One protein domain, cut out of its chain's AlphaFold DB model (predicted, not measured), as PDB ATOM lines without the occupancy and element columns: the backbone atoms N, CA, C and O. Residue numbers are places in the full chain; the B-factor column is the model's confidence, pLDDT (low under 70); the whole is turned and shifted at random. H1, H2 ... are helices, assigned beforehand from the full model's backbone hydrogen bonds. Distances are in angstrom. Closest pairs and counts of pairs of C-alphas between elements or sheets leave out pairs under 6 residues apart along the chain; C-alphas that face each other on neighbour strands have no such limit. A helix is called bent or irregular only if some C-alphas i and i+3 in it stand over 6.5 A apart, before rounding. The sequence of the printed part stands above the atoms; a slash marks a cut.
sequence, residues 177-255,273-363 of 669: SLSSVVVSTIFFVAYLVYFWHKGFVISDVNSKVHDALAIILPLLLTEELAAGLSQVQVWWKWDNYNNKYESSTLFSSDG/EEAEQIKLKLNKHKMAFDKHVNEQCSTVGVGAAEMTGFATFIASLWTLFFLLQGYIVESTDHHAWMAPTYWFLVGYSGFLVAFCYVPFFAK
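AT A GLANCE: This is residues 177 to 255 and 273 to 363 of the 669 residues of the protein "Aste57867_15490 protein" of Aphanomyces stellatus (UniProt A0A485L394). The model is a four-helix up-and-down bundle of H1, H2a, H4 and H5 with a long two-helix arm, H2b and H3 side by side, running off from one end. The bent helix H2 passes from the bundle into the arm, and short H6 sits by the place where they join. The printed part has 170 residues with six named helices, H1 to H6 in chain order, and no named strand; its class is all helix. It is only just loose, close to extended, with a radius of gyration of the C-alphas of 23.0 A, and the arm makes much of the length in spans of 75 by 36 by 26 A.

IN THESE COORDINATES: Find C-alpha 178 at (153.813, 102.170, 152.507); from there H1 runs to residue 197, 28.7 A. H2, residues 207 to 250, was assigned as one helix by its hydrogen bonds but is bent: C-alphas 220 and 223 are 7.7 A apart. Its arms are H2a, residues 207 to 220, and H2b, residues 223 to 250, 39.8 A long, with a kink of 33 degrees near residue 242. After the cut, H3 takes residues 273 to 300 over 40.3 A, with a kink of 27 degrees near residue 288. H4 covers residues 308 to 330, 33.0 A, and H5 residues 338 to 355, 25.3 A. H6, residues 358 to 361, ends with C-alpha 361 at (148.197, 98.593, 144.151).

HOW THE PARTS SIT: Begin at H2, the hub, whose arms stand at a steep tilt of 67 degrees, only just short of about perpendicular. H1 and H2a form a helical hairpin, and their closest C-alphas, of Ser 180 and Leu 220, are 5.7 A apart. H2a touches H4 at a shallow tilt of 9 degrees, opposite ways, closest at Ser 207 and Gly 326, with C-alphas 4.7 A apart. H4 and H5 form another helical hairpin, at 34 degrees, only just shallow; the closest C-alphas, of Gln 325 and Tyr 342, are 5.9 A apart. Look along H2b for H3, which touches it at a shallow tilt of 15 degrees, opposite ways, closest at the C-alphas of Asn 242 and Lys 291, 5.9 A. H6 touches H2b, closest at the C-alphas of Gly 228 and Pro 359, 5.3 A. H3 is apart from H1, for instance. Every O i to N i+4 pair is within hydrogen-bond range in H1, H3, H4 and H5, with 9 of 10 in H2a and 21 of 24 in H2b; H6 is too short for such a pair.

THE WHOLE: The C-alphas of Glu 274 and Thr 332, the two farthest apart, are 75.2 A apart. Residues 256 to 272 are not printed, and C-alphas 255 and 273 are 13.7 A apart across this cut. Of the links that are printed whole, none is long. Look for pLDDT under 70 at residues 239 to 255, 273 to 278 and 334; the mean of the printed part is 77.8.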
ATOM      1  N   SER A 177     157.463  99.140 153.226       80.56
ATOM      2  CA  SER A 177     156.548  99.966 154.004       80.56
ATOM      3  C   SER A 177     155.884 101.027 153.147       80.56
ATOM      4  O   SER A 177     156.539 101.920 152.634       80.56
ATOM      5  N   LEU A 178     154.550 101.052 153.113       84.81
ATOM      6  CA  LEU A 178     153.813 102.170 152.507       84.81
ATOM      7  C   LEU A 178     154.198 103.525 153.139       84.81
ATOM      8  O   LEU A 178     154.088 104.577 152.506       84.81
ATOM      9  N   SER A 179     154.665 103.511 154.393       85.50
ATOM     10  CA  SER A 179     155.067 104.722 155.108       85.50
ATOM     11  C   SER A 179     156.261 105.438 154.466       85.50
ATOM     12  O   SER A 179     156.262 106.670 154.448       85.50
ATOM     13  N   SER A 180     157.225 104.715 153.882       86.75
ATOM     14  CA  SER A 180     158.388 105.311 153.203       86.75
ATOM     15  C   SER A 180     157.952 106.111 151.969       86.75
ATOM     16  O   SER A 180     158.381 107.254 151.772       86.75
ATOM     17  N   VAL A 181     157.008 105.563 151.197       86.44
ATOM     18  CA  VAL A 181     156.441 106.202 150.004       86.44
ATOM     19  C   VAL A 181     155.609 107.420 150.383       86.44
ATOM     20  O   VAL A 181     155.768 108.487 149.793       86.44
ATOM     21  N   VAL A 182     154.775 107.320 151.422       87.06
ATOM     22  CA  VAL A 182     153.971 108.451 151.914       87.06
ATOM     23  C   VAL A 182     154.857 109.594 152.412       87.06
ATOM     24  O   VAL A 182     154.616 110.750 152.061       87.06
ATOM     25  N   VAL A 183     155.901 109.294 153.190       89.00
ATOM     26  CA  VAL A 183     156.857 110.303 153.671       89.00
ATOM     27  C   VAL A 183     157.570 110.972 152.494       89.00
ATOM     28  O   VAL A 183     157.644 112.201 152.442       89.00
ATOM     29  N   SER A 184     158.014 110.194 151.507       87.19
ATOM     30  CA  SER A 184     158.652 110.708 150.290       87.19
ATOM     31  C   SER A 184     157.722 111.615 149.475       87.19
ATOM     32  O   SER A 184     158.130 112.694 149.037       87.19
ATOM     33  N   THR A 185     156.444 111.249 149.351       87.00
ATOM     34  CA  THR A 185     155.410 112.085 148.722       87.00
ATOM     35  C   THR A 185     155.212 113.399 149.471       87.00
ATOM     36  O   THR A 185     155.134 114.449 148.838       87.00
ATOM     37  N   ILE A 186     155.190 113.384 150.809       88.50
ATOM     38  CA  ILE A 186     155.079 114.610 151.616       88.50
ATOM     39  C   ILE A 186     156.272 115.538 151.354       88.50
ATOM     40  O   ILE A 186     156.063 116.729 151.123       88.50
ATOM     41  N   PHE A 187     157.503 115.016 151.336       87.06
ATOM     42  CA  PHE A 187     158.695 115.816 151.025       87.06
ATOM     43  C   PHE A 187     158.651 116.397 149.607       87.06
ATOM     44  O   PHE A 187     158.953 117.578 149.416       87.06
ATOM     45  N   PHE A 188     158.225 115.606 148.620       85.25
ATOM     46  CA  PHE A 188     158.111 116.065 147.239       85.25
ATOM     47  C   PHE A 188     157.022 117.139 147.071       85.25
ATOM     48  O   PHE A 188     157.261 118.180 146.458       85.25
ATOM     49  N   VAL A 189     155.846 116.948 147.676       86.06
ATOM     50  CA  VAL A 189     154.754 117.937 147.659       86.06
ATOM     51  C   VAL A 189     155.151 119.207 148.411       86.06
ATOM     52  O   VAL A 189     154.875 120.306 147.932       86.06
ATOM     53  N   ALA A 190     155.847 119.095 149.545       87.38
ATOM     54  CA  ALA A 190     156.362 120.250 150.277       87.38
ATOM     55  C   ALA A 190     157.340 121.073 149.423       87.38
ATOM     56  O   ALA A 190     157.281 122.304 149.440       87.38
ATOM     57  N   TYR A 191     158.185 120.413 148.627       86.88
ATOM     58  CA  TYR A 191     159.034 121.083 147.645       86.88
ATOM     59  C   TYR A 191     158.214 121.805 146.563       86.88
ATOM     60  O   TYR A 191     158.494 122.970 146.276       86.88
ATOM     61  N   LEU A 192     157.166 121.183 146.014       85.12
ATOM     62  CA  LEU A 192     156.285 121.839 145.037       85.12
ATOM     63  C   LEU A 192     155.575 123.067 145.627       85.12
ATOM     64  O   LEU A 192     155.491 124.103 144.969       85.12
ATOM     65  N   VAL A 193     155.112 122.985 146.877       86.12
ATOM     66  CA  VAL A 193     154.498 124.112 147.599       86.12
ATOM     67  C   VAL A 193     155.522 125.221 147.866       86.12
ATOM     68  O   VAL A 193     155.224 126.398 147.669       86.12
ATOM     69  N   TYR A 194     156.750 124.869 148.257       86.12
ATOM     70  CA  TYR A 194     157.844 125.832 148.410       86.12
ATOM     71  C   TYR A 194     158.146 126.554 147.089       86.12
ATOM     72  O   TYR A 194     158.216 127.782 147.057       86.12
ATOM     73  N   PHE A 195     158.255 125.806 145.990       84.19
ATOM     74  CA  PHE A 195     158.494 126.343 144.652       84.19
ATOM     75  C   PHE A 195     157.339 127.244 144.176       84.19
ATOM     76  O   PHE A 195     157.569 128.312 143.605       84.19
ATOM     77  N   TRP A 196     156.090 126.873 144.488       85.12
ATOM     78  CA  TRP A 196     154.904 127.699 144.239       85.12
ATOM     79  C   TRP A 196     154.981 129.040 144.979       85.12
ATOM     80  O   TRP A 196     154.733 130.093 144.391       85.12
ATOM     81  N   HIS A 197     155.374 129.034 146.257       84.81
ATOM     82  CA  HIS A 197     155.560 130.262 147.040       84.81
ATOM     83  C   HIS A 197     156.681 131.166 146.505       84.81
ATOM     84  O   HIS A 197     156.678 132.363 146.787       84.81
ATOM     85  N   LYS A 198     157.606 130.620 145.708       84.06
ATOM     86  CA  LYS A 198     158.649 131.361 144.981       84.06
ATOM     87  C   LYS A 198     158.212 131.832 143.588       84.06
ATOM     88  O   LYS A 198     159.032 132.320 142.822       84.06
ATOM     89  N   GLY A 199     156.929 131.703 143.241       79.81
ATOM     90  CA  GLY A 199     156.387 132.227 141.986       79.81
ATOM     91  C   GLY A 199     156.882 131.496 140.737       79.81
ATOM     92  O   GLY A 199     156.873 132.077 139.657       79.81
ATOM     93  N   PHE A 200     157.307 130.236 140.877       77.69
ATOM     94  CA  PHE A 200     157.865 129.411 139.802       77.69
ATOM     95  C   PHE A 200     159.190 129.906 139.195       77.69
ATOM     96  O   PHE A 200     159.582 129.484 138.104       77.69
ATOM     97  N   VAL A 201     159.902 130.779 139.908       79.88
ATOM     98  CA  VAL A 201     161.202 131.300 139.487       79.88
ATOM     99  C   VAL A 201     162.308 130.343 139.946       79.88
ATOM    100  O   VAL A 201     162.547 130.192 141.141       79.88
ATOM    101  N   ILE A 202     162.991 129.694 138.993       79.50
ATOM    102  CA  ILE A 202     164.019 128.668 139.269       79.50
ATOM    103  C   ILE A 202     165.188 129.240 140.092       79.50
ATOM    104  O   ILE A 202     165.660 128.576 141.007       79.50
ATOM    105  N   SER A 203     165.606 130.486 139.835       75.31
ATOM    106  CA  SER A 203     166.713 131.145 140.553       75.31
ATOM    107  C   SER A 203     166.422 131.450 142.026       75.31
ATOM    108  O   SER A 203     167.346 131.700 142.796       75.31
ATOM    109  N   ASP A 204     165.150 131.454 142.432       79.06
ATOM    110  CA  ASP A 204     164.732 131.855 143.783       79.06
ATOM    111  C   ASP A 204     164.623 130.656 144.746       79.06
ATOM    112  O   ASP A 204     164.301 130.801 145.938       79.06
ATOM    113  N   VAL A 205     164.883 129.457 144.223       82.00
ATOM    114  CA  VAL A 205     164.937 128.194 144.956       82.00
ATOM    115  C   VAL A 205     166.301 128.054 145.616       82.00
ATOM    116  O   VAL A 205     167.323 128.455 145.079       82.00
ATOM    117  N   ASN A 206     166.333 127.477 146.815       83.88
ATOM    118  CA  ASN A 206     167.592 127.215 147.499       83.88
ATOM    119  C   ASN A 206     168.127 125.850 147.049       83.88
ATOM    120  O   ASN A 206     167.433 124.847 147.228       83.88
ATOM    121  N   SER A 207     169.350 125.804 146.518       81.56
ATOM    122  CA  SER A 207     170.008 124.575 146.047       81.56
ATOM    123  C   SER A 207     170.075 123.483 147.117       81.56
ATOM    124  O   SER A 207     169.863 122.312 146.816       81.56
ATOM    125  N   LYS A 208     170.197 123.866 148.396       84.62
ATOM    126  CA  LYS A 208     170.192 122.938 149.543       84.62
ATOM    127  C   LYS A 208     168.932 122.076 149.649       84.62
ATOM    128  O   LYS A 208     168.960 121.026 150.283       84.62
ATOM    129  N   VAL A 209     167.813 122.529 149.081       84.31
ATOM    130  CA  VAL A 209     166.575 121.737 149.041       84.31
ATOM    131  C   VAL A 209     166.741 120.551 148.089       84.31
ATOM    132  O   VAL A 209     166.306 119.453 148.422       84.31
ATOM    133  N   HIS A 210     167.427 120.738 146.958       84.56
ATOM    134  CA  HIS A 210     167.749 119.649 146.036       84.56
ATOM    135  C   HIS A 210     168.744 118.668 146.655       84.56
ATOM    136  O   HIS A 210     168.524 117.469 146.538       84.56
ATOM    137  N   ASP A 211     169.749 119.146 147.397       83.12
ATOM    138  CA  ASP A 211     170.686 118.271 148.121       83.12
ATOM    139  C   ASP A 211     169.971 117.383 149.152       83.12
ATOM    140  O   ASP A 211     170.250 116.190 149.265       83.12
ATOM    141  N   ALA A 212     169.011 117.946 149.897       83.75
ATOM    142  CA  ALA A 212     168.226 117.184 150.863       83.75
ATOM    143  C   ALA A 212     167.349 116.121 150.177       83.75
ATOM    144  O   ALA A 212     167.300 114.977 150.629       83.75
ATOM    145  N   LEU A 213     166.691 116.471 149.065       85.81
ATOM    146  CA  LEU A 213     165.875 115.533 148.286       85.81
ATOM    147  C   LEU A 213     166.721 114.451 147.599       85.81
ATOM    148  O   LEU A 213     166.276 113.307 147.530       85.81
ATOM    149  N   ALA A 214     167.944 114.783 147.170       84.56
ATOM    150  CA  ALA A 214     168.899 113.852 146.568       84.56
ATOM    151  C   ALA A 214     169.309 112.723 147.513       84.56
ATOM    152  O   ALA A 214     169.656 111.639 147.060       84.56
ATOM    153  N   ILE A 215     169.289 112.982 148.820       83.12
ATOM    154  CA  ILE A 215     169.636 111.991 149.838       83.12
ATOM    155  C   ILE A 215     168.382 111.248 150.293       83.12
ATOM    156  O   ILE A 215     168.378 110.022 150.344       83.12
ATOM    157  N   ILE A 216     167.319 111.984 150.629       85.25
ATOM    158  CA  ILE A 216     166.136 111.419 151.286       85.25
ATOM    159  C   ILE A 216     165.338 110.530 150.328       85.25
ATOM    160  O   ILE A 216     164.989 109.415 150.705       85.25
ATOM    161  N   LEU A 217     165.053 110.989 149.104       85.25
ATOM    162  CA  LEU A 217     164.153 110.257 148.206       85.25
ATOM    163  C   LEU A 217     164.765 108.946 147.694       85.25
ATOM    164  O   LEU A 217     164.107 107.918 147.831       85.25
ATOM    165  N   PRO A 218     166.006 108.908 147.171       85.25
ATOM    166  CA  PRO A 218     166.591 107.651 146.719       85.25
ATOM    167  C   PRO A 218     166.785 106.658 147.871       85.25
ATOM    168  O   PRO A 218     166.502 105.478 147.703       85.25
ATOM    169  N   LEU A 219     167.194 107.122 149.057       85.69
ATOM    170  CA  LEU A 219     167.410 106.249 150.215       85.69
ATOM    171  C   LEU A 219     166.112 105.620 150.734       85.69
ATOM    172  O   LEU A 219     166.126 104.456 151.119       85.69
ATOM    173  N   LEU A 220     165.008 106.371 150.736       86.62
ATOM    174  CA  LEU A 220     163.712 105.881 151.214       86.62
ATOM    175  C   LEU A 220     162.938 105.044 150.194       86.62
ATOM    176  O   LEU A 220     161.984 104.402 150.604       86.62
ATOM    177  N   LEU A 221     163.281 105.111 148.904       87.12
ATOM    178  CA  LEU A 221     162.478 104.514 147.827       87.12
ATOM    179  C   LEU A 221     163.207 103.430 147.026       87.12
ATOM    180  O   LEU A 221     162.646 102.911 146.065       87.12
ATOM    181  N   THR A 222     164.470 103.114 147.336       87.38
ATOM    182  CA  THR A 222     165.243 102.150 146.528       87.38
ATOM    183  C   THR A 222     164.622 100.749 146.559       87.38
ATOM    184  O   THR A 222     164.615 100.069 145.532       87.38
ATOM    185  N   GLU A 223     164.078 100.321 147.697       85.50
ATOM    186  CA  GLU A 223     163.453  99.002 147.843       85.50
ATOM    187  C   GLU A 223     162.122  98.943 147.080       85.50
ATOM    188  O   GLU A 223     161.903  98.048 146.265       85.50
ATOM    189  N   GLU A 224     161.277  99.956 147.236       88.12
ATOM    190  CA  GLU A 224     159.968 100.091 146.593       88.12
ATOM    191  C   GLU A 224     160.103 100.254 145.079       88.12
ATOM    192  O   GLU A 224     159.318  99.701 144.306       88.12
ATOM    193  N   LEU A 225     161.150 100.953 144.638       82.38
ATOM    194  CA  LEU A 225     161.538 101.030 143.239       82.38
ATOM    195  C   LEU A 225     161.947  99.651 142.708       82.38
ATOM    196  O   LEU A 225     161.548  99.295 141.599       82.38
ATOM    197  N   ALA A 226     162.694  98.855 143.481       84.19
ATOM    198  CA  ALA A 226     163.082  97.502 143.088       84.19
ATOM    199  C   ALA A 226     161.865  96.576 142.928       84.19
ATOM    200  O   ALA A 226     161.763  95.912 141.893       84.19
ATOM    201  N   ALA A 227     160.909  96.565 143.867       84.06
ATOM    202  CA  ALA A 227     159.675  95.796 143.659       84.06
ATOM    203  C   ALA A 227     158.825  96.355 142.528       84.06
ATOM    204  O   ALA A 227     158.268  95.566 141.775       84.06
ATOM    205  N   GLY A 228     158.726  97.677 142.367       81.44
ATOM    206  CA  GLY A 228     157.966  98.269 141.266       81.44
ATOM    207  C   GLY A 228     158.508  97.815 139.913       81.44
ATOM    208  O   GLY A 228     157.753  97.392 139.040       81.44
ATOM    209  N   LEU A 229     159.834  97.821 139.759       77.19
ATOM    210  CA  LEU A 229     160.514  97.344 138.555       77.19
ATOM    211  C   LEU A 229     160.333  95.840 138.351       77.19
ATOM    212  O   LEU A 229     160.082  95.413 137.226       77.19
ATOM    213  N   SER A 230     160.430  95.046 139.419       80.12
ATOM    214  CA  SER A 230     160.228  93.596 139.354       80.12
ATOM    215  C   SER A 230     158.775  93.249 138.988       80.12
ATOM    216  O   SER A 230     158.543  92.468 138.071       80.12
ATOM    217  N   GLN A 231     157.790  93.931 139.579       81.06
ATOM    218  CA  GLN A 231     156.365  93.790 139.267       81.06
ATOM    219  C   GLN A 231     156.067  94.143 137.802       81.06
ATOM    220  O   GLN A 231     155.384  93.390 137.109       81.06
ATOM    221  N   VAL A 232     156.608  95.259 137.302       75.94
ATOM    222  CA  VAL A 232     156.451  95.655 135.893       75.94
ATOM    223  C   VAL A 232     157.141  94.671 134.959       75.94
ATOM    224  O   VAL A 232     156.612  94.373 133.892       75.94
ATOM    225  N   GLN A 233     158.298  94.135 135.344       79.62
ATOM    226  CA  GLN A 233     158.975  93.110 134.561       79.62
ATOM    227  C   GLN A 233     158.149  91.823 134.490       79.62
ATOM    228  O   GLN A 233     158.055  91.250 133.409       79.62
ATOM    229  N   VAL A 234     157.550  91.377 135.599       79.12
ATOM    230  CA  VAL A 234     156.631  90.228 135.623       79.12
ATOM    231  C   VAL A 234     155.475  90.485 134.666       79.12
ATOM    232  O   VAL A 234     155.266  89.691 133.751       79.12
ATOM    233  N   TRP A 235     154.797  91.629 134.792       77.69
ATOM    234  CA  TRP A 235     153.712  92.001 133.883       77.69
ATOM    235  C   TRP A 235     154.157  91.992 132.432       77.69
ATOM    236  O   TRP A 235     153.527  91.341 131.616       77.69
ATOM    237  N   TRP A 236     155.277  92.632 132.107       70.81
ATOM    238  CA  TRP A 236     155.773  92.678 130.736       70.81
ATOM    239  C   TRP A 236     156.164  91.295 130.206       70.81
ATOM    240  O   TRP A 236     155.911  90.964 129.048       70.81
ATOM    241  N   LYS A 237     156.771  90.459 131.049       72.12
ATOM    242  CA  LYS A 237     157.161  89.098 130.690       72.12
ATOM    243  C   LYS A 237     155.936  88.265 130.343       72.12
ATOM    244  O   LYS A 237     155.943  87.659 129.279       72.12
ATOM    245  N   TRP A 238     154.904  88.273 131.182       74.50
ATOM    246  CA  TRP A 238     153.692  87.474 130.993       74.50
ATOM    247  C   TRP A 238     152.702  88.076 129.990       74.50
ATOM    248  O   TRP A 238     152.056  87.332 129.262       74.50
ATOM    249  N   ASP A 239     152.656  89.398 129.839       69.12
ATOM    250  CA  ASP A 239     151.891  90.064 128.778       69.12
ATOM    251  C   ASP A 239     152.377  89.618 127.391       69.12
ATOM    252  O   ASP A 239     151.585  89.325 126.500       69.12
ATOM    253  N   ASN A 240     153.687  89.402 127.221       62.78
ATOM    254  CA  ASN A 240     154.222  88.792 126.001       62.78
ATOM    255  C   ASN A 240     153.797  87.318 125.808       62.78
ATOM    256  O   ASN A 240     153.728  86.866 124.664       62.78
ATOM    257  N   TYR A 241     153.512  86.558 126.878       61.84
ATOM    258  CA  TYR A 241     152.930  85.209 126.757       61.84
ATOM    259  C   TYR A 241     151.476  85.291 126.278       61.84
ATOM    260  O   TYR A 241     151.092  84.551 125.373       61.84
ATOM    261  N   ASN A 242     150.703  86.230 126.824       60.50
ATOM    262  CA  ASN A 242     149.282  86.390 126.525       60.50
ATOM    263  C   ASN A 242     149.032  87.048 125.155       60.50
ATOM    264  O   ASN A 242     148.121  86.646 124.439       60.50
ATOM    265  N   ASN A 243     149.886  87.971 124.706       55.50
ATOM    266  CA  ASN A 243     149.760  88.614 123.390       55.50
ATOM    267  C   ASN A 243     149.935  87.636 122.212       55.50
ATOM    268  O   ASN A 243     149.401  87.873 121.124       55.50
ATOM    269  N   LYS A 244     150.633  86.504 122.408       56.19
ATOM    270  CA  LYS A 244     150.703  85.426 121.404       56.19
ATOM    271  C   LYS A 244     149.318  84.828 121.125       56.19
ATOM    272  O   LYS A 244     149.031  84.503 119.978       56.19
ATOM    273  N   TYR A 245     148.457  84.749 122.142       49.81
ATOM    274  CA  TYR A 245     147.066  84.319 122.005       49.81
ATOM    275  C   TYR A 245     146.228  85.354 121.250       49.81
ATOM    276  O   TYR A 245     145.595  85.010 120.253       49.81
ATOM    277  N   GLU A 246     146.287  86.627 121.653       49.12
ATOM    278  CA  GLU A 246     145.464  87.681 121.041       49.12
ATOM    279  C   GLU A 246     145.788  87.890 119.558       49.12
ATOM    280  O   GLU A 246     144.880  87.975 118.726       49.12
ATOM    281  N   SER A 247     147.078  87.877 119.200       47.84
ATOM    282  CA  SER A 247     147.501  87.939 117.801       47.84
ATOM    283  C   SER A 247     147.005  86.736 117.000       47.84
ATOM    284  O   SER A 247     146.687  86.911 115.831       47.84
ATOM    285  N   SER A 248     146.940  85.534 117.576       47.56
ATOM    286  CA  SER A 248     146.424  84.347 116.884       47.56
ATOM    287  C   SER A 248     144.897  84.367 116.741       47.56
ATOM    288  O   SER A 248     144.392  83.929 115.709       47.56
ATOM    289  N   THR A 249     144.166  84.938 117.705       45.72
ATOM    290  CA  THR A 249     142.701  85.099 117.634       45.72
ATOM    291  C   THR A 249     142.248  86.219 116.694       45.72
ATOM    292  O   THR A 249     141.201  86.109 116.069       45.72
ATOM    293  N   LEU A 250     143.041  87.282 116.518       41.81
ATOM    294  CA  LEU A 250     142.704  88.400 115.622       41.81
ATOM    295  C   LEU A 250     142.711  88.015 114.133       41.81
ATOM    296  O   LEU A 250     142.072  88.682 113.322       41.81
ATOM    297  N   PHE A 251     143.427  86.946 113.771       40.53
ATOM    298  CA  PHE A 251     143.443  86.391 112.414       40.53
ATOM    299  C   PHE A 251     142.481  85.212 112.230       40.53
ATOM    300  O   PHE A 251     142.322  84.733 111.107       40.53
ATOM    301  N   SER A 252     141.809  84.766 113.295       38.25
ATOM    302  CA  SER A 252     140.717  83.809 113.198       38.25
ATOM    303  C   SER A 252     139.414  84.577 113.073       38.25
ATOM    304  O   SER A 252     138.920  85.130 114.051       38.25
ATOM    305  N   SER A 253     138.861  84.649 111.864       38.38
ATOM    306  CA  SER A 253     137.457  85.021 111.725       38.38
ATOM    307  C   SER A 253     136.661  84.004 112.541       38.38
ATOM    308  O   SER A 253     136.733  82.816 112.229       38.38
ATOM    309  N   ASP A 254     135.951  84.450 113.579       42.81
ATOM    310  CA  ASP A 254     134.867  83.675 114.179       42.81
ATOM    311  C   ASP A 254     133.831  83.484 113.059       42.81
ATOM    312  O   ASP A 254     132.998  84.347 112.788       42.81
ATOM    313  N   GLY A 255     134.007  82.427 112.267       41.00
ATOM    314  CA  GLY A 255     132.988  81.949 111.352       41.00
ATOM    315  C   GLY A 255     131.919  81.312 112.212       41.00
ATOM    316  O   GLY A 255     132.234  80.392 112.962       41.00
ATOM    317  N   GLU A 273     143.012  74.093 103.394       67.94
ATOM    318  CA  GLU A 273     142.391  75.242 104.060       67.94
ATOM    319  C   GLU A 273     141.536  74.810 105.264       67.94
ATOM    320  O   GLU A 273     141.643  75.412 106.329       67.94
ATOM    321  N   GLU A 274     140.761  73.725 105.147       65.00
ATOM    322  CA  GLU A 274     140.004  73.146 106.272       65.00
ATOM    323  C   GLU A 274     140.949  72.623 107.369       65.00
ATOM    324  O   GLU A 274     140.741  72.896 108.550       65.00
ATOM    325  N   ALA A 275     142.039  71.945 106.988       63.84
ATOM    326  CA  ALA A 275     143.041  71.453 107.936       63.84
ATOM    327  C   ALA A 275     143.740  72.595 108.700       63.84
ATOM    328  O   ALA A 275     144.004  72.480 109.897       63.84
ATOM    329  N   GLU A 276     144.017  73.721 108.034       69.25
ATOM    330  CA  GLU A 276     144.560  74.918 108.685       69.25
ATOM    331  C   GLU A 276     143.552  75.565 109.647       69.25
ATOM    332  O   GLU A 276     143.944  75.981 110.739       69.25
ATOM    333  N   GLN A 277     142.259  75.602 109.301       69.31
ATOM    334  CA  GLN A 277     141.208  76.126 110.184       69.31
ATOM    335  C   GLN A 277     141.015  75.268 111.436       69.31
ATOM    336  O   GLN A 277     140.918  75.799 112.543       69.31
ATOM    337  N   ILE A 278     141.021  73.945 111.288       67.94
ATOM    338  CA  ILE A 278     140.869  73.011 112.410       67.94
ATOM    339  C   ILE A 278     142.092  73.059 113.319       67.94
ATOM    340  O   ILE A 278     141.955  73.172 114.538       67.94
ATOM    341  N   LYS A 279     143.296  73.102 112.736       70.94
ATOM    342  CA  LYS A 279     144.533  73.355 113.480       70.94
ATOM    343  C   LYS A 279     144.452  74.658 114.270       70.94
ATOM    344  O   LYS A 279     144.910  74.716 115.410       70.94
ATOM    345  N   LEU A 280     143.882  75.708 113.688       71.69
ATOM    346  CA  LEU A 280     143.740  76.993 114.357       71.69
ATOM    347  C   LEU A 280     142.715  76.930 115.506       71.69
ATOM    348  O   LEU A 280     143.004  77.429 116.594       71.69
ATOM    349  N   LYS A 281     141.568  76.264 115.308       72.38
ATOM    350  CA  LYS A 281     140.547  76.043 116.349       72.38
ATOM    351  C   LYS A 281     141.103  75.244 117.529       72.38
ATOM    352  O   LYS A 281     140.945  75.648 118.677       72.38
ATOM    353  N   LEU A 282     141.823  74.160 117.258       70.56
ATOM    354  CA  LEU A 282     142.440  73.329 118.292       70.56
ATOM    355  C   LEU A 282     143.533  74.079 119.068       70.56
ATOM    356  O   LEU A 282     143.570  74.034 120.298       70.56
ATOM    357  N   ASN A 283     144.363  74.859 118.367       74.69
ATOM    358  CA  ASN A 283     145.337  75.732 119.020       74.69
ATOM    359  C   ASN A 283     144.664  76.784 119.918       74.69
ATOM    360  O   ASN A 283     145.210  77.105 120.971       74.69
ATOM    361  N   LYS A 284     143.472  77.288 119.563       78.12
ATOM    362  CA  LYS A 284     142.712  78.243 120.392       78.12
ATOM    363  C   LYS A 284     142.384  77.661 121.770       78.12
ATOM    364  O   LYS A 284     142.543  78.365 122.764       78.12
ATOM    365  N   HIS A 285     141.978  76.392 121.848       80.25
ATOM    366  CA  HIS A 285     141.655  75.731 123.121       80.25
ATOM    367  C   HIS A 285     142.891  75.542 124.004       80.25
ATOM    368  O   HIS A 285     142.884  75.946 125.166       80.25
ATOM    369  N   LYS A 286     143.984  75.025 123.432       80.12
ATOM    370  CA  LYS A 286     145.277  74.903 124.121       80.12
ATOM    371  C   LYS A 286     145.763  76.249 124.656       80.12
ATOM    372  O   LYS A 286     146.094  76.371 125.831       80.12
ATOM    373  N   MET A 287     145.752  77.279 123.811       78.69
ATOM    374  CA  MET A 287     146.211  78.606 124.213       78.69
ATOM    375  C   MET A 287     145.290  79.267 125.249       78.69
ATOM    376  O   MET A 287     145.777  80.051 126.056       78.69
ATOM    377  N   ALA A 288     143.986  78.964 125.254       81.06
ATOM    378  CA  ALA A 288     143.073  79.447 126.289       81.06
ATOM    379  C   ALA A 288     143.427  78.860 127.664       81.06
ATOM    380  O   ALA A 288     143.483  79.598 128.645       81.06
ATOM    381  N   PHE A 289     143.732  77.559 127.733       84.94
ATOM    382  CA  PHE A 289     144.238  76.936 128.957       84.94
ATOM    383  C   PHE A 289     145.565  77.566 129.402       84.94
ATOM    384  O   PHE A 289     145.675  78.020 130.541       84.94
ATOM    385  N   ASP A 290     146.538  77.662 128.489       83.88
ATOM    386  CA  ASP A 290     147.852  78.244 128.784       83.88
ATOM    387  C   ASP A 290     147.728  79.692 129.274       83.88
ATOM    388  O   ASP A 290     148.439  80.091 130.191       83.88
ATOM    389  N   LYS A 291     146.812  80.488 128.709       83.69
ATOM    390  CA  LYS A 291     146.558  81.869 129.141       83.69
ATOM    391  C   LYS A 291     146.176  81.935 130.619       83.69
ATOM    392  O   LYS A 291     146.792  82.700 131.355       83.69
ATOM    393  N   HIS A 292     145.221  81.119 131.065       85.62
ATOM    394  CA  HIS A 292     144.777  81.119 132.463       85.62
ATOM    395  C   HIS A 292     145.886  80.682 133.425       85.62
ATOM    396  O   HIS A 292     146.099  81.328 134.451       85.62
ATOM    397  N   VAL A 293     146.654  79.641 133.074       85.56
ATOM    398  CA  VAL A 293     147.791  79.209 133.907       85.56
ATOM    399  C   VAL A 293     148.889  80.280 133.937       85.56
ATOM    400  O   VAL A 293     149.451  80.563 134.995       85.56
ATOM    401  N   ASN A 294     149.177  80.931 132.807       84.31
ATOM    402  CA  ASN A 294     150.165  82.010 132.722       84.31
ATOM    403  C   ASN A 294     149.736  83.252 133.516       84.31
ATOM    404  O   ASN A 294     150.560  83.864 134.195       84.31
ATOM    405  N   GLU A 295     148.455  83.624 133.467       83.88
ATOM    406  CA  GLU A 295     147.892  84.712 134.276       83.88
ATOM    407  C   GLU A 295     148.039  84.422 135.768       83.88
ATOM    408  O   GLU A 295     148.418  85.302 136.544       83.88
ATOM    409  N   GLN A 296     147.832  83.171 136.169       84.75
ATOM    410  CA  GLN A 296     148.046  82.746 137.540       84.75
ATOM    411  C   GLN A 296     149.526  82.787 137.933       84.75
ATOM    412  O   GLN A 296     149.853  83.381 138.959       84.75
ATOM    413  N   CYS A 297     150.428  82.256 137.098       83.50
ATOM    414  CA  CYS A 297     151.880  82.332 137.306       83.50
ATOM    415  C   CYS A 297     152.351  83.792 137.449       83.50
ATOM    416  O   CYS A 297     153.169  84.113 138.312       83.50
ATOM    417  N   SER A 298     151.801  84.693 136.632       82.94
ATOM    418  CA  SER A 298     152.037  86.138 136.715       82.94
ATOM    419  C   SER A 298     151.545  86.723 138.034       82.94
ATOM    420  O   SER A 298     152.260  87.478 138.692       82.94
ATOM    421  N   THR A 299     150.340  86.336 138.451       81.19
ATOM    422  CA  THR A 299     149.693  86.832 139.670       81.19
ATOM    423  C   THR A 299     150.457  86.429 140.927       81.19
ATOM    424  O   THR A 299     150.650  87.262 141.812       81.19
ATOM    425  N   VAL A 300     150.964  85.194 140.983       79.62
ATOM    426  CA  VAL A 300     151.796  84.732 142.104       79.62
ATOM    427  C   VAL A 300     153.226  85.293 142.051       79.62
ATOM    428  O   VAL A 300     153.954  85.223 143.036       79.62
ATOM    429  N   GLY A 301     153.627  85.942 140.952       77.25
ATOM    430  CA  GLY A 301     154.938  86.584 140.800       77.25
ATOM    431  C   GLY A 301     156.040  85.658 140.281       77.25
ATOM    432  O   GLY A 301     157.220  86.002 140.361       77.25
ATOM    433  N   VAL A 302     155.690  84.492 139.729       83.12
ATOM    434  CA  VAL A 302     156.669  83.563 139.154       83.12
ATOM    435  C   VAL A 302     157.425  84.246 138.013       83.12
ATOM    436  O   VAL A 302     156.851  84.870 137.119       83.12
ATOM    437  N   GLY A 303     158.751  84.130 138.043       76.94
ATOM    438  CA  GLY A 303     159.637  84.726 137.051       76.94
ATOM    439  C   GLY A 303     160.000  86.190 137.289       76.94
ATOM    440  O   GLY A 303     160.612  86.778 136.389       76.94
ATOM    441  N   ALA A 304     159.664  86.744 138.458       81.00
ATOM    442  CA  ALA A 304     160.187  88.012 138.949       81.00
ATOM    443  C   ALA A 304     161.715  87.955 139.060       81.00
ATOM    444  O   ALA A 304     162.263  87.020 139.642       81.00
ATOM    445  N   ALA A 305     162.424  88.933 138.488       79.00
ATOM    446  CA  ALA A 305     163.866  89.028 138.678       79.00
ATOM    447  C   ALA A 305     164.206  89.998 139.809       79.00
ATOM    448  O   ALA A 305     163.473  90.950 140.102       79.00
ATOM    449  N   GLU A 306     165.366  89.771 140.414       77.19
ATOM    450  CA  GLU A 306     165.922  90.677 141.404       77.19
ATOM    451  C   GLU A 306     166.344  91.991 140.727       77.19
ATOM    452  O   GLU A 306     167.293  92.041 139.943       77.19
ATOM    453  N   MET A 307     165.620  93.071 141.031       80.00
ATOM    454  CA  MET A 307     165.841  94.399 140.447       80.00
ATOM    455  C   MET A 307     166.588  95.357 141.380       80.00
ATOM    456  O   MET A 307     166.729  96.534 141.060       80.00
ATOM    457  N   THR A 308     167.119  94.869 142.504       82.38
ATOM    458  CA  THR A 308     167.849  95.658 143.516       82.38
ATOM    459  C   THR A 308     169.027  96.427 142.909       82.38
ATOM    460  O   THR A 308     169.173  97.633 143.121       82.38
ATOM    461  N   GLY A 309     169.833  95.766 142.072       74.50
ATOM    462  CA  GLY A 309     170.964  96.389 141.380       74.50
ATOM    463  C   GLY A 309     170.538  97.473 140.384       74.50
ATOM    464  O   GLY A 309     171.158  98.536 140.319       74.50
ATOM    465  N   PHE A 310     169.449  97.246 139.643       73.75
ATOM    466  CA  PHE A 310     168.934  98.223 138.680       73.75
ATOM    467  C   PHE A 310     168.236  99.403 139.372       73.75
ATOM    468  O   PHE A 310     168.435 100.552 138.977       73.75
ATOM    469  N   ALA A 311     167.507  99.150 140.459       79.75
ATOM    470  CA  ALA A 311     166.939 100.182 141.317       79.75
ATOM    471  C   ALA A 311     168.035 101.051 141.941       79.75
ATOM    472  O   ALA A 311     167.935 102.271 141.898       79.75
ATOM    473  N   THR A 312     169.131 100.447 142.414       82.62
ATOM    474  CA  THR A 312     170.304 101.180 142.920       82.62
ATOM    475  C   THR A 312     170.930 102.050 141.827       82.62
ATOM    476  O   THR A 312     171.291 103.202 142.071       82.62
ATOM    477  N   PHE A 313     171.024 101.538 140.595       78.25
ATOM    478  CA  PHE A 313     171.493 102.322 139.454       78.25
ATOM    479  C   PHE A 313     170.573 103.521 139.175       78.25
ATOM    480  O   PHE A 313     171.061 104.649 139.082       78.25
ATOM    481  N   ILE A 314     169.254 103.318 139.117       76.31
ATOM    482  CA  ILE A 314     168.280 104.405 138.932       76.31
ATOM    483  C   ILE A 314     168.351 105.406 140.088       76.31
ATOM    484  O   ILE A 314     168.400 106.604 139.836       76.31
ATOM    485  N   ALA A 315     168.430 104.948 141.337       83.50
ATOM    486  CA  ALA A 315     168.578 105.787 142.522       83.50
ATOM    487  C   ALA A 315     169.857 106.645 142.461       83.50
ATOM    488  O   ALA A 315     169.835 107.843 142.762       83.50
ATOM    489  N   SER A 316     170.969 106.068 141.993       78.88
ATOM    490  CA  SER A 316     172.225 106.799 141.796       78.88
ATOM    491  C   SER A 316     172.115 107.857 140.689       78.88
ATOM    492  O   SER A 316     172.563 108.993 140.865       78.88
ATOM    493  N   LEU A 317     171.444 107.530 139.580       80.25
ATOM    494  CA  LEU A 317     171.170 108.466 138.491       80.25
ATOM    495  C   LEU A 317     170.217 109.580 138.944       80.25
ATOM    496  O   LEU A 317     170.395 110.743 138.593       80.25
ATOM    497  N   TRP A 318     169.240 109.239 139.777       85.44
ATOM    498  CA  TRP A 318     168.292 110.182 140.349       85.44
ATOM    499  C   TRP A 318     168.986 111.184 141.276       85.44
ATOM    500  O   TRP A 318     168.739 112.386 141.184       85.44
ATOM    501  N   THR A 319     169.943 110.717 142.080       86.81
ATOM    502  CA  THR A 319     170.822 111.576 142.891       86.81
ATOM    503  C   THR A 319     171.615 112.545 142.005       86.81
ATOM    504  O   THR A 319     171.664 113.745 142.276       86.81
ATOM    505  N   LEU A 320     172.186 112.055 140.896       83.31
ATOM    506  CA  LEU A 320     172.903 112.890 139.924       83.31
ATOM    507  C   LEU A 320     171.992 113.963 139.306       83.31
ATOM    508  O   LEU A 320     172.419 115.101 139.107       83.31
ATOM    509  N   PHE A 321     170.733 113.629 139.026       86.38
ATOM    510  CA  PHE A 321     169.756 114.584 138.509       86.38
ATOM    511  C   PHE A 321     169.420 115.690 139.508       86.38
ATOM    512  O   PHE A 321     169.303 116.843 139.095       86.38
ATOM    513  N   PHE A 322     169.338 115.393 140.806       87.25
ATOM    514  CA  PHE A 322     169.182 116.436 141.821       87.25
ATOM    515  C   PHE A 322     170.407 117.351 141.918       87.25
ATOM    516  O   PHE A 322     170.244 118.565 142.031       87.25
ATOM    517  N   LEU A 323     171.624 116.813 141.784       86.50
ATOM    518  CA  LEU A 323     172.841 117.635 141.716       86.50
ATOM    519  C   LEU A 323     172.836 118.547 140.481       86.50
ATOM    520  O   LEU A 323     173.210 119.717 140.563       86.50
ATOM    521  N   LEU A 324     172.357 118.043 139.340       84.50
ATOM    522  CA  LEU A 324     172.193 118.841 138.125       84.50
ATOM    523  C   LEU A 324     171.122 119.932 138.294       84.50
ATOM    524  O   LEU A 324     171.310 121.045 137.809       84.50
ATOM    525  N   GLN A 325     170.022 119.651 138.999       86.12
ATOM    526  CA  GLN A 325     169.029 120.669 139.358       86.12
ATOM    527  C   GLN A 325     169.627 121.745 140.269       86.12
ATOM    528  O   GLN A 325     169.424 122.927 140.003       86.12
ATOM    529  N   GLY A 326     170.406 121.351 141.283       85.75
ATOM    530  CA  GLY A 326     171.146 122.279 142.141       85.75
ATOM    531  C   GLY A 326     172.080 123.184 141.334       85.75
ATOM    532  O   GLY A 326     172.041 124.401 141.491       85.75
ATOM    533  N   TYR A 327     172.824 122.612 140.382       85.25
ATOM    534  CA  TYR A 327     173.669 123.373 139.459       85.25
ATOM    535  C   TYR A 327     172.874 124.363 138.594       85.25
ATOM    536  O   TYR A 327     173.291 125.507 138.432       85.25
ATOM    537  N   ILE A 328     171.722 123.955 138.044       85.25
ATOM    538  CA  ILE A 328     170.867 124.840 137.232       85.25
ATOM    539  C   ILE A 328     170.366 126.032 138.058       85.25
ATOM    540  O   ILE A 328     170.304 127.143 137.537       85.25
ATOM    541  N   VAL A 329     170.024 125.807 139.327       85.19
ATOM    542  CA  VAL A 329     169.555 126.851 140.249       85.19
ATOM    543  C   VAL A 329     170.680 127.828 140.619       85.19
ATOM    544  O   VAL A 329     170.427 129.023 140.745       85.19
ATOM    545  N   GLU A 330     171.920 127.348 140.760       84.56
ATOM    546  CA  GLU A 330     173.086 128.179 141.107       84.56
ATOM    547  C   GLU A 330     173.756 128.863 139.902       84.56
ATOM    548  O   GLU A 330     174.520 129.816 140.076       84.56
ATOM    549  N   SER A 331     173.490 128.394 138.681       82.06
ATOM    550  CA  SER A 331     174.109 128.923 137.466       82.06
ATOM    551  C   SER A 331     173.704 130.376 137.210       82.06
ATOM    552  O   SER A 331     172.530 130.706 137.040       82.06
ATOM    553  N   THR A 332     174.697 131.255 137.083       71.12
ATOM    554  CA  THR A 332     174.485 132.651 136.676       71.12
ATOM    555  C   THR A 332     174.169 132.777 135.184       71.12
ATOM    556  O   THR A 332     173.477 133.711 134.775       71.12
ATOM    557  N   ASP A 333     174.607 131.814 134.369       73.25
ATOM    558  CA  ASP A 333     174.397 131.804 132.920       73.25
ATOM    559  C   ASP A 333     173.105 131.060 132.579       73.25
ATOM    560  O   ASP A 333     173.007 129.841 132.717       73.25
ATOM    561  N   HIS A 334     172.089 131.805 132.142       68.12
ATOM    562  CA  HIS A 334     170.754 131.274 131.864       68.12
ATOM    563  C   HIS A 334     170.671 130.781 130.415       68.12
ATOM    564  O   HIS A 334     170.279 131.513 129.504       68.12
ATOM    565  N   HIS A 335     171.062 129.530 130.179       77.62
ATOM    566  CA  HIS A 335     170.950 128.913 128.858       77.62
ATOM    567  C   HIS A 335     169.533 128.385 128.585       77.62
ATOM    568  O   HIS A 335     168.879 127.822 129.459       77.62
ATOM    569  N   ALA A 336     169.073 128.490 127.333       78.19
ATOM    570  CA  ALA A 336     167.711 128.116 126.925       78.19
ATOM    571  C   ALA A 336     167.340 126.640 127.191       78.19
ATOM    572  O   ALA A 336     166.159 126.314 127.289       78.19
ATOM    573  N   TRP A 337     168.328 125.749 127.328       80.00
ATOM    574  CA  TRP A 337     168.107 124.330 127.625       80.00
ATOM    575  C   TRP A 337     167.896 124.040 129.122       80.00
ATOM    576  O   TRP A 337     167.362 122.986 129.465       80.00
ATOM    577  N   MET A 338     168.275 124.953 130.023       80.62
ATOM    578  CA  MET A 338     168.271 124.705 131.470       80.62
ATOM    579  C   MET A 338     166.858 124.612 132.050       80.62
ATOM    580  O   MET A 338     166.561 123.679 132.787       80.62
ATOM    581  N   ALA A 339     165.962 125.525 131.669       80.31
ATOM    582  CA  ALA A 339     164.572 125.516 132.124       80.31
ATOM    583  C   ALA A 339     163.789 124.246 131.714       80.31
ATOM    584  O   ALA A 339     163.199 123.617 132.594       80.31
ATOM    585  N   PRO A 340     163.780 123.809 130.433       76.88
ATOM    586  CA  PRO A 340     163.089 122.573 130.061       76.88
ATOM    587  C   PRO A 340     163.724 121.336 130.709       76.88
ATOM    588  O   PRO A 340     163.000 120.432 131.122       76.88
ATOM    589  N   THR A 341     165.051 121.313 130.869       78.19
ATOM    590  CA  THR A 341     165.749 120.208 131.545       78.19
ATOM    591  C   THR A 341     165.379 120.134 133.023       78.19
ATOM    592  O   THR A 341     165.058 119.060 133.517       78.19
ATOM    593  N   TYR A 342     165.334 121.267 133.727       83.50
ATOM    594  CA  TYR A 342     164.927 121.322 135.132       83.50
ATOM    595  C   TYR A 342     163.527 120.734 135.347       83.50
ATOM    596  O   TYR A 342     163.345 119.849 136.186       83.50
ATOM    597  N   TRP A 343     162.550 121.175 134.548       81.94
ATOM    598  CA  TRP A 343     161.172 120.690 134.637       81.94
ATOM    599  C   TRP A 343     161.028 119.220 134.258       81.94
ATOM    600  O   TRP A 343     160.267 118.505 134.909       81.94
ATOM    601  N   PHE A 344     161.790 118.749 133.269       78.12
ATOM    602  CA  PHE A 344     161.862 117.327 132.951       78.12
ATOM    603  C   PHE A 344     162.343 116.507 134.158       78.12
ATOM    604  O   PHE A 344     161.714 115.511 134.502       78.12
ATOM    605  N   LEU A 345     163.393 116.953 134.856       81.69
ATOM    606  CA  LEU A 345     163.925 116.264 136.039       81.69
ATOM    607  C   LEU A 345     162.964 116.307 137.242       81.69
ATOM    608  O   LEU A 345     162.862 115.334 137.992       81.69
ATOM    609  N   VAL A 346     162.224 117.410 137.426       81.31
ATOM    610  CA  VAL A 346     161.163 117.497 138.446       81.31
ATOM    611  C   VAL A 346     160.031 116.522 138.114       81.31
ATOM    612  O   VAL A 346     159.599 115.772 138.987       81.31
ATOM    613  N   GLY A 347     159.589 116.483 136.852       76.38
ATOM    614  CA  GLY A 347     158.576 115.540 136.376       76.38
ATOM    615  C   GLY A 347     159.013 114.081 136.522       76.38
ATOM    616  O   GLY A 347     158.245 113.264 137.022       76.38
ATOM    617  N   TYR A 348     160.264 113.769 136.177       77.38
ATOM    618  CA  TYR A 348     160.874 112.451 136.371       77.38
ATOM    619  C   TYR A 348     160.859 112.024 137.845       77.38
ATOM    620  O   TYR A 348     160.481 110.899 138.159       77.38
ATOM    621  N   SER A 349     161.193 112.937 138.760       81.62
ATOM    622  CA  SER A 349     161.167 112.667 140.203       81.62
ATOM    623  C   SER A 349     159.749 112.392 140.711       81.62
ATOM    624  O   SER A 349     159.538 111.444 141.460       81.62
ATOM    625  N   GLY A 350     158.764 113.179 140.265       78.50
ATOM    626  CA  GLY A 350     157.357 112.942 140.594       78.50
ATOM    627  C   GLY A 350     156.842 111.613 140.038       78.50
ATOM    628  O   GLY A 350     156.118 110.901 140.730       78.50
ATOM    629  N   PHE A 351     157.266 111.246 138.825       81.75
ATOM    630  CA  PHE A 351     156.974 109.943 138.234       81.75
ATOM    631  C   PHE A 351     157.574 108.798 139.054       81.75
ATOM    632  O   PHE A 351     156.854 107.850 139.340       81.75
ATOM    633  N   LEU A 352     158.840 108.882 139.482       80.06
ATOM    634  CA  LEU A 352     159.463 107.837 140.305       80.06
ATOM    635  C   LEU A 352     158.768 107.668 141.660       80.06
ATOM    636  O   LEU A 352     158.504 106.541 142.069       80.06
ATOM    637  N   VAL A 353     158.412 108.768 142.332       83.56
ATOM    638  CA  VAL A 353     157.644 108.711 143.589       83.56
ATOM    639  C   VAL A 353     156.276 108.060 143.358       83.56
ATOM    640  O   VAL A 353     155.884 107.178 144.117       83.56
ATOM    641  N   ALA A 354     155.569 108.437 142.287       80.31
ATOM    642  CA  ALA A 354     154.297 107.814 141.919       80.31
ATOM    643  C   ALA A 354     154.460 106.321 141.570       80.31
ATOM    644  O   ALA A 354     153.636 105.498 141.960       80.31
ATOM    645  N   PHE A 355     155.541 105.962 140.878       79.88
ATOM    646  CA  PHE A 355     155.864 104.593 140.492       79.88
ATOM    647  C   PHE A 355     156.112 103.688 141.705       79.88
ATOM    648  O   PHE A 355     155.707 102.530 141.696       79.88
ATOM    649  N   CYS A 356     156.685 104.216 142.787       86.19
ATOM    650  CA  CYS A 356     156.893 103.457 144.024       86.19
ATOM    651  C   CYS A 356     155.581 103.057 144.728       86.19
ATOM    652  O   CYS A 356     155.609 102.231 145.635       86.19
ATOM    653  N   TYR A 357     154.421 103.579 144.306       81.12
ATOM    654  CA  TYR A 357     153.120 103.077 144.762       81.12
ATOM    655  C   TYR A 357     152.656 101.809 144.031       81.12
ATOM    656  O   TYR A 357     151.767 101.120 144.529       81.12
ATOM    657  N   VAL A 358     153.229 101.481 142.867       81.88
ATOM    658  CA  VAL A 358     152.804 100.345 142.028       81.88
ATOM    659  C   VAL A 358     152.755  99.014 142.799       81.88
ATOM    660  O   VAL A 358     151.726  98.342 142.704       81.88
ATOM    661  N   PRO A 359     153.766  98.637 143.613       80.81
ATOM    662  CA  PRO A 359     153.733  97.384 144.375       80.81
ATOM    663  C   PRO A 359     152.558  97.270 145.353       80.81
ATOM    664  O   PRO A 359     152.114  96.162 145.645       80.81
ATOM    665  N   PHE A 360     152.046  98.404 145.844       79.31
ATOM    666  CA  PHE A 360     150.961  98.468 146.829       79.31
ATOM    667  C   PHE A 360     149.563  98.451 146.199       79.31
ATOM    668  O   PHE A 360     148.588  98.195 146.899       79.31
ATOM    669  N   PHE A 361     149.451  98.735 144.898       74.62
ATOM    670  CA  PHE A 361     148.197  98.593 144.151       74.62
ATOM    671  C   PHE A 361     148.004  97.186 143.567       74.62
ATOM    672  O   PHE A 361     146.897  96.846 143.154       74.62
ATOM    673  N   ALA A 362     149.062  96.372 143.528       70.19
ATOM    674  CA  ALA A 362     148.971  94.944 143.230       70.19
ATOM    675  C   ALA A 362     148.388  94.162 144.431       70.19
ATOM    676  O   ALA A 362     148.251  94.723 145.518       70.19
ATOM    677  N   LYS A 363     148.047  92.869 144.249       70.88
ATOM    678  CA  LYS A 363     147.539  91.985 145.331       70.88
ATOM    679  C   LYS A 363     148.388  92.131 146.604       70.88
ATOM    680  O   LYS A 363     149.594  92.347 146.500       70.88
TER     681      LYS A 363